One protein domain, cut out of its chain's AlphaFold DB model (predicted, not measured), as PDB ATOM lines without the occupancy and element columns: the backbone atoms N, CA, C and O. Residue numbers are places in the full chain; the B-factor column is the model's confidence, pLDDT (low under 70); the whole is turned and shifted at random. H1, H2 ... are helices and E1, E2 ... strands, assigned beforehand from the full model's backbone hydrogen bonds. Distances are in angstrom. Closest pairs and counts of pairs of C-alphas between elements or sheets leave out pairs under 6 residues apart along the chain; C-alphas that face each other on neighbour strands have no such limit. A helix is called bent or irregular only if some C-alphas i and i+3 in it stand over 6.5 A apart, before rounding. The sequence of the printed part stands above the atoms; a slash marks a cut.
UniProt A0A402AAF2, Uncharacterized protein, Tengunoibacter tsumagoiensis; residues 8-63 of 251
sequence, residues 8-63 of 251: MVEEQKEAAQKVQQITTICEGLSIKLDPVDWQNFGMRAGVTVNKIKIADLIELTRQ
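What this domain is: This is residues 8 to 63 of the 251 residues of an uncharacterized protein of Tengunoibacter tsumagoiensis (UniProt A0A402AAF2). A small two-stranded hairpin, E1 and E2, is set off from one long helix, H1, which runs along the longest axis; the short helices H2 and H3 pack on H1 and on each other, and residues 29 to 37 fold back from the last residue of H1 to H2. The 56 printed residues hold three named helices and two named strands, in the order H1, H2, E1, E2, H3, and the sheet, E1 - E2, is antiparallel. The class is mixed, helices and strands. The whole is compact, with a radius of gyration of the C-alphas of 10.4 A, and elongated, spanning 32 by 19 by 17 A.

Where its parts are: Strand E1 is residues 46 to 49, 10.0 A from first to last C-alpha, and begins with C-alpha 46 at (177.214, 217.002, 151.092). Strand E2 is residues 52 to 56 and measures 11.8 A. Helix H1 is residues 8 to 28, 30.3 A long, from C-alpha 8 at (173.125, 204.810, 138.433) to C-alpha 28 at (166.679, 211.568, 167.300). Helix H2, residues 38 to 44, measures 7.5 A and is irregular: C-alphas 40 and 43 are 9.6 A apart. Helix H3, residues 57 to 60, measures 5.4 A and ends with C-alpha 60 at (178.540, 209.573, 157.697).

How they stand to each other: E1 and E2 form a hairpin of antiparallel strands, with 145 degrees between their directions. N 47 and O 55 are 2.8 A apart and N 54 and O 47 are 2.9 A apart, both within hydrogen-bond range. The closest C-alphas of E1 and H3 are those of Val 47 and Leu 57, 6.0 A apart. H3 touches H2, closest at the C-alphas of Ile 58 and Met 43, 5.3 A. H3 also touches H1, but with residues 15 to 22 of H1 alone, closest at the C-alphas of Leu 57 and Val 19, 7.2 A. H2 touches H1 with residues 11 to 19 of H1 alone, about perpendicular at 76 degrees, closest at the C-alphas of Met 43 and Ala 15, 5.1 A. H1 is apart from E1 and from E2. In H1 every O i to N i+4 pair is within hydrogen-bond range; in H2 1 of 3 is, beside 1 of 4 O i to N i+3 pairs, and H3 is too short for an O i to N i+4 pair.

The domain as a whole: The two C-alphas farthest apart are those of Met 8 and Ser 30, 32.6 A. The printed part has no cut. The links H2 to E1, E1 to E2 and E2 to H3 are tight, and H1 to H2, with 9 residues between them, is a short link. The mean pLDDT of the printed part is 92.7, and no printed residue is under 70.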
ATOM      1  N   MET A   8     173.550 203.471 138.018       73.88
ATOM      2  CA  MET A   8     173.125 204.810 138.433       73.88
ATOM      3  C   MET A   8     171.811 204.784 139.232       73.88
ATOM      4  O   MET A   8     171.676 205.491 140.226       73.88
ATOM      5  N   VAL A   9     170.845 203.949 138.830       78.81
ATOM      6  CA  VAL A   9     169.560 203.811 139.541       78.81
ATOM      7  C   VAL A   9     169.744 203.133 140.903       78.81
ATOM      8  O   VAL A   9     169.114 203.535 141.882       78.81
ATOM      9  N   GLU A  10     170.611 202.122 140.982       83.81
ATOM     10  CA  GLU A  10     170.946 201.460 142.248       83.81
ATOM     11  C   GLU A  10     171.666 202.413 143.210       83.81
ATOM     12  O   GLU A  10     171.274 202.503 144.373       83.81
ATOM     13  N   GLU A  11     172.627 203.198 142.714       83.62
ATOM     14  CA  GLU A  11     173.336 204.211 143.502       83.62
ATOM     15  C   GLU A  11     172.391 205.303 144.031       83.62
ATOM     16  O   GLU A  11     172.457 205.671 145.203       83.62
ATOM     17  N   GLN A  12     171.461 205.796 143.205       86.44
ATOM     18  CA  GLN A  12     170.472 206.788 143.644       86.44
ATOM     19  C   GLN A  12     169.518 206.228 144.703       86.44
ATOM     20  O   GLN A  12     169.174 206.926 145.660       86.44
ATOM     21  N   LYS A  13     169.101 204.962 144.566       89.56
ATOM     22  CA  LYS A  13     168.252 204.296 145.561       89.56
ATOM     23  C   LYS A  13     168.988 204.105 146.887       89.56
ATOM     24  O   LYS A  13     168.400 204.339 147.945       89.56
ATOM     25  N   GLU A  14     170.256 203.705 146.833       92.38
ATOM     26  CA  GLU A  14     171.109 203.602 148.017       92.38
ATOM     27  C   GLU A  14     171.259 204.969 148.698       92.38
ATOM     28  O   GLU A  14     170.989 205.087 149.895       92.38
ATOM     29  N   ALA A  15     171.590 206.016 147.937       93.25
ATOM     30  CA  ALA A  15     171.746 207.367 148.465       93.25
ATOM     31  C   ALA A  15     170.467 207.872 149.147       93.25
ATOM     32  O   ALA A  15     170.531 208.353 150.277       93.25
ATOM     33  N   ALA A  16     169.295 207.681 148.533       94.38
ATOM     34  CA  ALA A  16     168.014 208.055 149.133       94.38
ATOM     35  C   ALA A  16     167.768 207.348 150.480       94.38
ATOM     36  O   ALA A  16     167.412 207.991 151.471       94.38
ATOM     37  N   GLN A  17     168.013 206.033 150.544       94.94
ATOM     38  CA  GLN A  17     167.864 205.260 151.781       94.94
ATOM     39  C   GLN A  17     168.833 205.744 152.869       94.94
ATOM     40  O   GLN A  17     168.464 205.849 154.042       94.94
ATOM     41  N   LYS A  18     170.075 206.053 152.488       95.12
ATOM     42  CA  LYS A  18     171.095 206.545 153.415       95.12
ATOM     43  C   LYS A  18     170.802 207.951 153.922       95.12
ATOM     44  O   LYS A  18     170.964 208.184 155.117       95.12
ATOM     45  N   VAL A  19     170.302 208.855 153.078       96.38
ATOM     46  CA  VAL A  19     169.830 210.175 153.524       96.38
ATOM     47  C   VAL A  19     168.717 210.023 154.553       96.38
ATOM     48  O   VAL A  19     168.780 210.659 155.603       96.38
ATOM     49  N   GLN A  20     167.743 209.144 154.306       95.69
ATOM     50  CA  GLN A  20     166.659 208.905 155.259       95.69
ATOM     51  C   GLN A  20     167.190 208.378 156.600       95.69
ATOM     52  O   GLN A  20     166.819 208.897 157.648       95.69
ATOM     53  N   GLN A  21     168.111 207.410 156.576       94.81
ATOM     54  CA  GLN A  21     168.742 206.879 157.788       94.81
ATOM     55  C   GLN A  21     169.457 207.975 158.597       94.81
ATOM     56  O   GLN A  21     169.258 208.076 159.807       94.81
ATOM     57  N   ILE A  22     170.287 208.790 157.938       95.88
ATOM     58  CA  ILE A  22     171.042 209.867 158.593       95.88
ATOM     59  C   ILE A  22     170.101 210.956 159.119       95.88
ATOM     60  O   ILE A  22     170.324 211.461 160.217       95.88
ATOM     61  N   THR A  23     169.018 211.255 158.397       96.00
ATOM     62  CA  THR A  23     167.972 212.189 158.841       96.00
ATOM     63  C   THR A  23     167.330 211.707 160.137       96.00
ATOM     64  O   THR A  23     167.346 212.443 161.117       96.00
ATOM     65  N   THR A  24     166.880 210.449 160.197       95.50
ATOM     66  CA  THR A  24     166.284 209.868 161.412       95.50
ATOM     67  C   THR A  24     167.247 209.894 162.600       95.50
ATOM     68  O   THR A  24     166.845 210.203 163.722       95.50
ATOM     69  N   ILE A  25     168.530 209.580 162.371       94.44
ATOM     70  CA  ILE A  25     169.556 209.652 163.419       94.44
ATOM     71  C   ILE A  25     169.684 211.089 163.933       94.44
ATOM     72  O   ILE A  25     169.657 211.305 165.140       94.44
ATOM     73  N   CYS A  26     169.787 212.071 163.035       94.69
ATOM     74  CA  CYS A  26     169.941 213.473 163.412       94.69
ATOM     75  C   CYS A  26     168.706 214.009 164.147       94.69
ATOM     76  O   CYS A  26     168.857 214.652 165.182       94.69
ATOM     77  N   GLU A  27     167.499 213.672 163.695       94.06
ATOM     78  CA  GLU A  27     166.252 214.041 164.375       94.06
ATOM     79  C   GLU A  27     166.196 213.471 165.798       94.06
ATOM     80  O   GLU A  27     165.911 214.206 166.745       94.06
ATOM     81  N   GLY A  28     166.567 212.196 165.977       93.19
ATOM     82  CA  GLY A  28     166.679 211.568 167.300       93.19
ATOM     83  C   GLY A  28     167.738 212.207 168.207       93.19
ATOM     84  O   GLY A  28     167.685 212.060 169.426       93.19
ATOM     85  N   LEU A  29     168.682 212.948 167.625       92.06
ATOM     86  CA  LEU A  29     169.720 213.703 168.321       92.06
ATOM     87  C   LEU A  29     169.378 215.192 168.482       92.06
ATOM     88  O   LEU A  29     170.246 215.953 168.917       92.06
ATOM     89  N   SER A  30     168.149 215.614 168.158       94.50
ATOM     90  CA  SER A  30     167.729 217.023 168.168       94.50
ATOM     91  C   SER A  30     168.516 217.893 167.175       94.50
ATOM     92  O   SER A  30     168.845 219.042 167.459       94.50
ATOM     93  N   ILE A  31     168.855 217.344 166.007       94.38
ATOM     94  CA  ILE A  31     169.568 218.030 164.924       94.38
ATOM     95  C   ILE A  31     168.707 217.989 163.664       94.38
ATOM     96  O   ILE A  31     168.322 216.923 163.190       94.38
ATOM     97  N   LYS A  32     168.450 219.160 163.081       94.62
ATOM     98  CA  LYS A  32     167.753 219.279 161.802       94.62
ATOM     99  C   LYS A  32     168.769 219.392 160.668       94.62
ATOM    100  O   LYS A  32     169.558 220.332 160.644       94.62
ATOM    101  N   LEU A  33     168.740 218.440 159.739       94.94
ATOM    102  CA  LEU A  33     169.546 218.507 158.521       94.94
ATOM    103  C   LEU A  33     168.934 219.495 157.526       94.94
ATOM    104  O   LEU A  33     167.709 219.628 157.435       94.94
ATOM    105  N   ASP A  34     169.789 220.147 156.745       95.69
ATOM    106  CA  ASP A  34     169.334 220.841 155.545       95.69
ATOM    107  C   ASP A  34     168.988 219.817 154.442       95.69
ATOM    108  O   ASP A  34     169.400 218.653 154.513       95.69
ATOM    109  N   PRO A  35     168.259 220.225 153.385       95.44
ATOM    110  CA  PRO A  35     168.017 219.362 152.234       95.44
ATOM    111  C   PRO A  35     169.324 218.853 151.605       95.44
ATOM    112  O   PRO A  35     170.174 219.642 151.197       95.44
ATOM    113  N   VAL A  36     169.460 217.530 151.486       95.25
ATOM    114  CA  VAL A  36     170.620 216.873 150.864       95.25
ATOM    115  C   VAL A  36     170.326 216.610 149.388       95.25
ATOM    116  O   VAL A  36     169.384 215.884 149.068       95.25
ATOM    117  N   ASP A  37     171.143 217.147 148.481       93.00
ATOM    118  CA  ASP A  37     171.001 216.943 147.030       93.00
ATOM    119  C   ASP A  37     171.591 215.594 146.568       93.00
ATOM    120  O   ASP A  37     172.560 215.500 145.814       93.00
ATOM    121  N   TRP A  38     171.017 214.503 147.065       93.62
ATOM    122  CA  TRP A  38     171.430 213.147 146.695       93.62
ATOM    123  C   TRP A  38     171.043 212.768 145.260       93.62
ATOM    124  O   TRP A  38     171.619 211.833 144.709       93.62
ATOM    125  N   GLN A  39     170.099 213.476 144.630       91.31
ATOM    126  CA  GLN A  39     169.662 213.177 143.260       91.31
ATOM    127  C   GLN A  39     170.761 213.488 142.243       91.31
ATOM    128  O   GLN A  39     171.008 212.680 141.343       91.31
ATOM    129  N   ASN A  40     171.445 214.623 142.423       90.44
ATOM    130  CA  ASN A  40     172.518 215.057 141.530       90.44
ATOM    131  C   ASN A  40     173.892 214.510 141.938       90.44
ATOM    132  O   ASN A  40     174.740 214.291 141.074       90.44
ATOM    133  N   PHE A  41     174.124 214.278 143.237       90.31
ATOM    134  CA  PHE A  41     175.450 213.927 143.763       90.31
ATOM    135  C   PHE A  41     175.560 212.509 144.348       90.31
ATOM    136  O   PHE A  41     176.649 212.106 144.768       90.31
ATOM    137  N   GLY A  42     174.467 211.738 144.381       91.62
ATOM    138  CA  GLY A  42     174.451 210.364 144.888       91.62
ATOM    139  C   GLY A  42     175.019 210.258 146.306       91.62
ATOM    140  O   GLY A  42     174.740 211.082 147.180       91.62
ATOM    141  N   MET A  43     175.882 209.264 146.525       92.44
ATOM    142  CA  MET A  43     176.554 209.037 147.813       92.44
ATOM    143  C   MET A  43     177.589 210.114 148.184       92.44
ATOM    144  O   MET A  43     178.069 210.142 149.319       92.44
ATOM    145  N   ARG A  44     177.941 211.012 147.256       92.81
ATOM    146  CA  ARG A  44     178.856 212.142 147.497       92.81
ATOM    147  C   ARG A  44     178.128 213.440 147.839       92.81
ATOM    148  O   ARG A  44     178.771 214.479 147.962       92.81
ATOM    149  N   ALA A  45     176.804 213.405 147.974       94.62
ATOM    150  CA  ALA A  45     176.050 214.572 148.394       94.62
ATOM    151  C   ALA A  45     176.544 215.067 149.759       94.62
ATOM    152  O   ALA A  45     176.698 214.286 150.703       94.62
ATOM    153  N   GLY A  46     176.806 216.370 149.847       95.69
ATOM    154  CA  GLY A  46     177.214 217.002 151.092       95.69
ATOM    155  C   GLY A  46     176.052 217.023 152.079       95.69
ATOM    156  O   GLY A  46     174.960 217.477 151.742       95.69
ATOM    157  N   VAL A  47     176.296 216.555 153.299       96.44
ATOM    158  CA  VAL A  47     175.349 216.680 154.407       96.44
ATOM    159  C   VAL A  47     175.674 217.959 155.163       96.44
ATOM    160  O   VAL A  47     176.795 218.138 155.653       96.44
ATOM    161  N   THR A  48     174.701 218.862 155.235       96.94
ATOM    162  CA  THR A  48     174.849 220.153 155.904       96.94
ATOM    163  C   THR A  48     173.850 220.304 157.048       96.94
ATOM    164  O   THR A  48     172.752 219.744 157.031       96.94
ATOM    165  N   VAL A  49     174.261 221.065 158.061       94.88
ATOM    166  CA  VAL A  49     173.411 221.512 159.168       94.88
ATOM    167  C   VAL A  49     173.569 223.019 159.275       94.88
ATOM    168  O   VAL A  49     174.694 223.500 159.398       94.88
ATOM    169  N   ASN A  50     172.470 223.770 159.223       91.81
ATOM    170  CA  ASN A  50     172.499 225.236 159.236       91.81
ATOM    171  C   ASN A  50     173.439 225.821 158.163       91.81
ATOM    172  O   ASN A  50     174.151 226.793 158.408       91.81
ATOM    173  N   LYS A  51     173.443 225.218 156.966       93.31
ATOM    174  CA  LYS A  51     174.309 225.536 155.814       93.31
ATOM    175  C   LYS A  51     175.801 225.251 156.025       93.31
ATOM    176  O   LYS A  51     176.613 225.595 155.169       93.31
ATOM    177  N   ILE A  52     176.175 224.601 157.125       92.75
ATOM    178  CA  ILE A  52     177.554 224.207 157.419       92.75
ATOM    179  C   ILE A  52     177.749 222.779 156.932       92.75
ATOM    180  O   ILE A  52     177.046 221.869 157.373       92.75
ATOM    181  N   LYS A  53     178.709 222.567 156.027       94.75
ATOM    182  CA  LYS A  53     179.057 221.223 155.558       94.75
ATOM    183  C   LYS A  53     179.681 220.425 156.698       94.75
ATOM    184  O   LYS A  53     180.729 220.798 157.221       94.75
ATOM    185  N   ILE A  54     179.041 219.312 157.038       95.25
ATOM    186  CA  ILE A  54     179.532 218.383 158.053       95.25
ATOM    187  C   ILE A  54     180.504 217.398 157.411       95.25
ATOM    188  O   ILE A  54     181.661 217.316 157.815       95.25
ATOM    189  N   ALA A  55     180.023 216.675 156.402       95.19
ATOM    190  CA  ALA A  55     180.725 215.594 155.721       95.19
ATOM    191  C   ALA A  55     179.970 215.221 154.435       95.19
ATOM    192  O   ALA A  55     178.863 215.717 154.193       95.19
ATOM    193  N   ASP A  56     180.543 214.342 153.622       95.25
ATOM    194  CA  ASP A  56     179.794 213.711 152.531       95.25
ATOM    195  C   ASP A  56     178.946 212.545 153.073       95.25
ATOM    196  O   ASP A  56     179.292 211.907 154.073       95.25
ATOM    197  N   LEU A  57     177.833 212.226 152.406       94.44
ATOM    198  CA  LEU A  57     176.922 211.158 152.835       94.44
ATOM    199  C   LEU A  57     177.649 209.813 153.024       94.44
ATOM    200  O   LEU A  57     177.450 209.121 154.024       94.44
ATOM    201  N   ILE A  58     178.547 209.456 152.105       93.81
ATOM    202  CA  ILE A  58     179.361 208.236 152.197       93.81
ATOM    203  C   ILE A  58     180.222 208.158 153.465       93.81
ATOM    204  O   ILE A  58     180.481 207.061 153.960       93.81
ATOM    205  N   GLU A  59     180.651 209.292 154.014       93.44
ATOM    206  CA  GLU A  59     181.472 209.328 155.224       93.44
ATOM    207  C   GLU A  59     180.615 209.073 156.464       93.44
ATOM    208  O   GLU A  59     180.968 208.233 157.294       93.44
ATOM    209  N   LEU A  60     179.449 209.723 156.554       92.12
ATOM    210  CA  LEU A  60     178.540 209.573 157.697       92.12
ATOM    211  C   LEU A  60     177.901 208.186 157.764       92.12
ATOM    212  O   LEU A  60     177.688 207.650 158.847       92.12
ATOM    213  N   THR A  61     177.631 207.560 156.620       89.75
ATOM    214  CA  THR A  61     176.994 206.229 156.574       89.75
ATOM    215  C   THR A  61     177.849 205.100 157.145       89.75
ATOM    216  O   THR A  61     177.324 204.021 157.421       89.75
ATOM    217  N   ARG A  62     179.152 205.336 157.334       91.19
ATOM    218  CA  ARG A  62     180.097 204.389 157.947       91.19
ATOM    219  C   ARG A  62     180.221 204.557 159.461       91.19
ATOM    220  O   ARG A  62     180.969 203.811 160.087       91.19
ATOM    221  N   GLN A  63     179.536 205.541 160.034       92.88
ATOM    222  CA  GLN A  63     179.652 205.921 161.435       92.88
ATOM    223  C   GLN A  63     178.415 205.490 162.230       92.88
ATOM    224  O   GLN A  63     177.308 205.391 161.701       92.88
TER     225      GLN A  63